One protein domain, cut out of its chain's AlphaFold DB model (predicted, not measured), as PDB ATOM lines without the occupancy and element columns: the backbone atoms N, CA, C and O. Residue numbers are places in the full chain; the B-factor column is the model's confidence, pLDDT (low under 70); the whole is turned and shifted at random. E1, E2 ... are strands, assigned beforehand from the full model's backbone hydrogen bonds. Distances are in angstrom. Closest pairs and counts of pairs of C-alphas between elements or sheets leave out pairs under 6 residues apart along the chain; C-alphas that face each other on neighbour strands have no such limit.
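Overview. This is residues 2 to 11 and 19 to 51 of the 51 residues of an uncharacterized protein of Xanthomonas manihotis (UniProt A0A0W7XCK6). A single antiparallel sheet of four strands, with no second layer over it, makes this domain: two long strands, E3 and E4, run side by side as a hairpin, with the shorter E2 along one edge and the very short E1 along the other. The end of the printed part runs on past E4 as a tail with no named element, and the printed part has a cut between E1 and E2. Printed are 43 residues with four named strands, E1 E2 E3 E4 along the chain, and no named helix; the order across the sheet is E1, E4, E3, E2, and the class is all strand. The whole is loose, with a radius of gyration of the C-alphas of 11.5 A, and elongated, spanning 35 by 19 by 16 A.

Along the chain. The longest strand by residues is E4, residues 38 to 46, which measures 24.2 A from C-alpha 38 at (142.684, 184.682, 207.623) to C-alpha 46 at (155.653, 202.971, 198.561). E3, residues 28 to 35, measures 23.3 A. E2, residues 19 to 23, measures 13.1 A and begins at C-alpha 19 at (146.250, 193.170, 212.085). E1, residues 6 to 8, measures 6.6 A and begins at C-alpha 6 at (146.725, 195.101, 195.809).

Arrangement. The inner strands E4 and E3 form a hairpin and are antiparallel, with 162 degrees between their directions. C-alphas 42 and 32 face each other at 4.5 A, and N 31 and O 43 are within hydrogen-bond range at 2.8 A, as are N 38 and O 35 at 2.9 A. On the other side of E3 from E4 is the edge strand E2, antiparallel to E3 at 155 degrees. E2 and E3 form a hairpin too; N 21 and O 32 are within hydrogen-bond range at 2.9 A, and N 34 and O 19 at 2.9 A. E2, E3 and E4 make a meander, each strand the antiparallel neighbour of the one before. The other edge strand, E1, is antiparallel to E4 at 164 degrees. C-alphas 6 and 43 face each other at 4.2 A, and N 7 and O 42 are within hydrogen-bond range at 2.8 A. E1 and E2 are apart.

Size, cuts and confidence. The two C-alphas farthest apart are those of Glu 37 and Ala 51, 37.3 A. Residues 12 to 18 are not printed, and C-alphas 11 and 19 are 13.5 A apart across this cut, which falls in the link from E1 to E2. The links E2 to E3 and E3 to E4 are tight. From edge to edge of the sheet the strands' lines turn by 29 degrees. The mean pLDDT of the printed part is 89.5; residues 2 to 3 and 49 to 51 are under 70.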
ATOM      1  N   ARG A   2     155.844 200.571 188.004       69.44
ATOM      2  CA  ARG A   2     154.886 199.467 188.209       69.44
ATOM      3  C   ARG A   2     153.864 199.936 189.235       69.44
ATOM      4  O   ARG A   2     154.270 200.338 190.322       69.44
ATOM      5  N   LEU A   3     152.580 199.907 188.878       64.81
ATOM      6  CA  LEU A   3     151.510 200.231 189.817       64.81
ATOM      7  C   LEU A   3     151.610 199.284 191.026       64.81
ATOM      8  O   LEU A   3     151.771 198.075 190.807       64.81
ATOM      9  N   PRO A   4     151.526 199.787 192.270       74.19
ATOM     10  CA  PRO A   4     151.400 198.930 193.437       74.19
ATOM     11  C   PRO A   4     150.210 197.995 193.239       74.19
ATOM     12  O   PRO A   4     149.099 198.433 192.938       74.19
ATOM     13  N   GLN A   5     150.459 196.691 193.326       85.31
ATOM     14  CA  GLN A   5     149.405 195.700 193.172       85.31
ATOM     15  C   GLN A   5     148.814 195.406 194.542       85.31
ATOM     16  O   GLN A   5     149.542 195.102 195.484       85.31
ATOM     17  N   VAL A   6     147.490 195.486 194.627       94.81
ATOM     18  CA  VAL A   6     146.725 195.101 195.809       94.81
ATOM     19  C   VAL A   6     145.796 193.969 195.415       94.81
ATOM     20  O   VAL A   6     145.117 194.034 194.389       94.81
ATOM     21  N   LYS A   7     145.772 192.921 196.233       95.56
ATOM     22  CA  LYS A   7     144.865 191.791 196.083       95.56
ATOM     23  C   LYS A   7     143.921 191.745 197.274       95.56
ATOM     24  O   LYS A   7     144.358 191.524 198.400       95.56
ATOM     25  N   PHE A   8     142.630 191.889 196.996       96.38
ATOM     26  CA  PHE A   8     141.555 191.672 197.960       96.38
ATOM     27  C   PHE A   8     141.069 190.230 197.851       96.38
ATOM     28  O   PHE A   8     140.747 189.764 196.758       96.38
ATOM     29  N   VAL A   9     141.061 189.515 198.972       97.44
ATOM     30  CA  VAL A   9     140.632 188.112 199.036       97.44
ATOM     31  C   VAL A   9     139.246 188.011 199.659       97.44
ATOM     32  O   VAL A   9     138.389 187.308 199.132       97.44
ATOM     33  N   GLN A  10     139.011 188.739 200.752       97.38
ATOM     34  CA  GLN A  10     137.740 188.732 201.475       97.38
ATOM     35  C   GLN A  10     137.553 190.031 202.281       97.38
ATOM     36  O   GLN A  10     138.547 190.675 202.633       97.38
ATOM     37  N   PRO A  11     136.306 190.435 202.582       97.19
ATOM     38  CA  PRO A  11     136.040 191.663 203.323       97.19
ATOM     39  C   PRO A  11     136.340 191.525 204.824       97.19
ATOM     40  O   PRO A  11     136.265 190.436 205.399       97.19
ATOM     41  N   SER A  19     144.857 192.774 211.931       98.25
ATOM     42  CA  SER A  19     146.250 193.170 212.085       98.25
ATOM     43  C   SER A  19     146.841 193.512 210.724       98.25
ATOM     44  O   SER A  19     146.594 192.820 209.732       98.25
ATOM     45  N   VAL A  20     147.646 194.573 210.685       97.00
ATOM     46  CA  VAL A  20     148.437 194.952 209.511       97.00
ATOM     47  C   VAL A  20     149.900 194.671 209.809       97.00
ATOM     48  O   VAL A  20     150.450 195.211 210.766       97.00
ATOM     49  N   THR A  21     150.532 193.864 208.966       96.88
ATOM     50  CA  THR A  21     151.966 193.573 209.051       96.88
ATOM     51  C   THR A  21     152.664 194.174 207.845       96.88
ATOM     52  O   THR A  21     152.235 193.948 206.711       96.88
ATOM     53  N   LEU A  22     153.741 194.919 208.092       94.75
ATOM     54  CA  LEU A  22     154.631 195.462 207.070       94.75
ATOM     55  C   LEU A  22     155.940 194.675 207.067       94.75
ATOM     56  O   LEU A  22     156.516 194.417 208.120       94.75
ATOM     57  N   GLU A  23     156.409 194.309 205.880       94.38
ATOM     58  CA  GLU A  23     157.672 193.605 205.672       94.38
ATOM     59  C   GLU A  23     158.543 194.357 204.667       94.38
ATOM     60  O   GLU A  23     158.085 194.719 203.577       94.38
ATOM     61  N   GLY A  24     159.818 194.522 205.018       90.19
ATOM     62  CA  GLY A  24     160.828 195.192 204.205       90.19
ATOM     63  C   GLY A  24     161.294 196.513 204.808       90.19
ATOM     64  O   GLY A  24     160.863 196.912 205.889       90.19
ATOM     65  N   ASP A  25     162.163 197.184 204.062       85.25
ATOM     66  CA  ASP A  25     162.766 198.460 204.430       85.25
ATOM     67  C   ASP A  25     162.312 199.565 203.469       85.25
ATOM     68  O   ASP A  25     161.939 199.319 202.318       85.25
ATOM     69  N   GLY A  26     162.333 200.809 203.946       83.31
ATOM     70  CA  GLY A  26     161.877 201.951 203.163       83.31
ATOM     71  C   GLY A  26     162.650 202.143 201.848       83.31
ATOM     72  O   GLY A  26     163.825 201.791 201.757       83.31
ATOM     73  N   PRO A  27     162.009 202.717 200.812       88.31
ATOM     74  CA  PRO A  27     160.664 203.300 200.822       88.31
ATOM     75  C   PRO A  27     159.557 202.313 200.418       88.31
ATOM     76  O   PRO A  27     158.430 202.749 200.203       88.31
ATOM     77  N   ARG A  28     159.856 201.017 200.235       89.00
ATOM     78  CA  ARG A  28     158.909 200.040 199.680       89.00
ATOM     79  C   ARG A  28     158.698 198.868 200.630       89.00
ATOM     80  O   ARG A  28     159.611 198.087 200.868       89.00
ATOM     81  N   TRP A  29     157.450 198.663 201.033       92.75
ATOM     82  CA  TRP A  29     157.050 197.558 201.901       92.75
ATOM     83  C   TRP A  29     156.044 196.653 201.212       92.75
ATOM     84  O   TRP A  29     155.193 197.106 200.443       92.75
ATOM     85  N   ARG A  30     156.097 195.368 201.549       94.25
ATOM     86  CA  ARG A  30     154.946 194.483 201.370       94.25
ATOM     87  C   ARG A  30     154.076 194.592 202.606       94.25
ATOM     88  O   ARG A  30     154.597 194.654 203.716       94.25
ATOM     89  N   PHE A  31     152.766 194.567 202.422       95.38
ATOM     90  CA  PHE A  31     151.827 194.530 203.529       95.38
ATOM     91  C   PHE A  31     150.893 193.328 203.427       95.38
ATOM     92  O   PHE A  31     150.539 192.874 202.332       95.38
ATOM     93  N   ARG A  32     150.471 192.829 204.588       97.50
ATOM     94  CA  ARG A  32     149.353 191.892 204.720       97.50
ATOM     95  C   ARG A  32     148.382 192.413 205.765       97.50
ATOM     96  O   ARG A  32     148.803 192.942 206.788       97.50
ATOM     97  N   VAL A  33     147.097 192.225 205.494       98.00
ATOM     98  CA  VAL A  33     146.006 192.478 206.432       98.00
ATOM     99  C   VAL A  33     145.366 191.140 206.766       98.00
ATOM    100  O   VAL A  33     144.921 190.434 205.857       98.00
ATOM    101  N   GLN A  34     145.333 190.782 208.046       98.38
ATOM    102  CA  GLN A  34     144.814 189.500 208.523       98.38
ATOM    103  C   GLN A  34     143.807 189.707 209.653       98.38
ATOM    104  O   GLN A  34     144.040 190.524 210.537       98.38
ATOM    105  N   ARG A  35     142.701 188.960 209.636       97.69
ATOM    106  CA  ARG A  35     141.842 188.768 210.813       97.69
ATOM    107  C   ARG A  35     142.141 187.378 211.344       97.69
ATOM    108  O   ARG A  35     141.882 186.410 210.627       97.69
ATOM    109  N   ASP A  36     142.693 187.305 212.549       94.69
ATOM    110  CA  ASP A  36     143.290 186.080 213.081       94.69
ATOM    111  C   ASP A  36     144.309 185.535 212.049       94.69
ATOM    112  O   ASP A  36     145.204 186.265 211.621       94.69
ATOM    113  N   GLU A  37     144.148 184.311 211.558       94.00
ATOM    114  CA  GLU A  37     145.004 183.696 210.538       94.00
ATOM    115  C   GLU A  37     144.490 183.905 209.100       94.00
ATOM    116  O   GLU A  37     145.159 183.539 208.127       94.00
ATOM    117  N   ALA A  38     143.312 184.511 208.927       97.00
ATOM    118  CA  ALA A  38     142.684 184.682 207.623       97.00
ATOM    119  C   ALA A  38     143.211 185.926 206.888       97.00
ATOM    120  O   ALA A  38     143.012 187.061 207.328       97.00
ATOM    121  N   LEU A  39     143.830 185.723 205.720       97.75
ATOM    122  CA  LEU A  39     144.286 186.811 204.851       97.75
ATOM    123  C   LEU A  39     143.098 187.548 204.221       97.75
ATOM    124  O   LEU A  39     142.301 186.956 203.496       97.75
ATOM    125  N   LEU A  40     143.030 188.858 204.446       98.25
ATOM    126  CA  LEU A  40     142.010 189.732 203.865       98.25
ATOM    127  C   LEU A  40     142.540 190.433 202.616       98.25
ATOM    128  O   LEU A  40     141.894 190.433 201.566       98.25
ATOM    129  N   VAL A  41     143.736 191.015 202.736       98.12
ATOM    130  CA  VAL A  41     144.372 191.832 201.699       98.12
ATOM    131  C   VAL A  41     145.881 191.626 201.735       98.12
ATOM    132  O   VAL A  41     146.474 191.521 202.810       98.12
ATOM    133  N   SER A  42     146.521 191.617 200.572       97.19
ATOM    134  CA  SER A  42     147.971 191.778 200.464       97.19
ATOM    135  C   SER A  42     148.329 192.774 199.372       97.19
ATOM    136  O   SER A  42     147.584 192.945 198.404       97.19
ATOM    137  N   GLY A  43     149.473 193.435 199.512       95.31
ATOM    138  CA  GLY A  43     149.945 194.341 198.474       95.31
ATOM    139  C   GLY A  43     151.303 194.957 198.750       95.31
ATOM    140  O   GLY A  43     152.014 194.563 199.675       95.31
ATOM    141  N   GLU A  44     151.650 195.929 197.913       94.06
ATOM    142  CA  GLU A  44     152.842 196.763 198.058       94.06
ATOM    143  C   GLU A  44     152.449 198.207 198.385       94.06
ATOM    144  O   GLU A  44     151.483 198.739 197.841       94.06
ATOM    145  N   LEU A  45     153.229 198.841 199.256       88.44
ATOM    146  CA  LEU A  45     153.172 200.261 199.591       88.44
ATOM    147  C   LEU A  45     154.513 200.888 199.207       88.44
ATOM    148  O   LEU A  45     155.565 200.298 199.458       88.44
ATOM    149  N   VAL A  46     154.478 202.099 198.655       88.25
ATOM    150  CA  VAL A  46     155.653 202.971 198.561       88.25
ATOM    151  C   VAL A  46     155.347 204.236 199.355       88.25
ATOM    152  O   VAL A  46     154.331 204.870 199.080       88.25
ATOM    153  N   ALA A  47     156.172 204.585 200.343       81.81
ATOM    154  CA  ALA A  47     156.049 205.882 201.007       81.81
ATOM    155  C   ALA A  47     156.799 206.937 200.199       81.81
ATOM    156  O   ALA A  47     157.980 206.772 199.885       81.81
ATOM    157  N   GLU A  48     156.116 208.034 199.900       77.44
ATOM    158  CA  GLU A  48     156.771 209.280 199.525       77.44
ATOM    159  C   GLU A  48     157.096 210.047 200.810       77.44
ATOM    160  O   GLU A  48     156.280 210.103 201.733       77.44
ATOM    161  N   ALA A  49     158.310 210.590 200.904       65.31
ATOM    162  CA  ALA A  49     158.670 211.448 202.025       65.31
ATOM    163  C   ALA A  49     157.791 212.706 201.983       65.31
ATOM    164  O   ALA A  49     157.693 213.350 200.937       65.31
ATOM    165  N   ALA A  50     157.151 213.045 203.103       62.06
ATOM    166  CA  ALA A  50     156.484 214.333 203.237       62.06
ATOM    167  C   ALA A  50     157.544 215.445 203.134       62.06
ATOM    168  O   ALA A  50     158.566 215.371 203.820       62.06
ATOM    169  N   ALA A  51     157.315 216.394 202.223       53.88
ATOM    170  CA  ALA A  51     158.184 217.543 201.970       53.88
ATOM    171  C   ALA A  51     158.206 218.534 203.141       53.88
ATOM    172  O   ALA A  51     157.165 218.658 203.829       53.88
TER     173      ALA A  51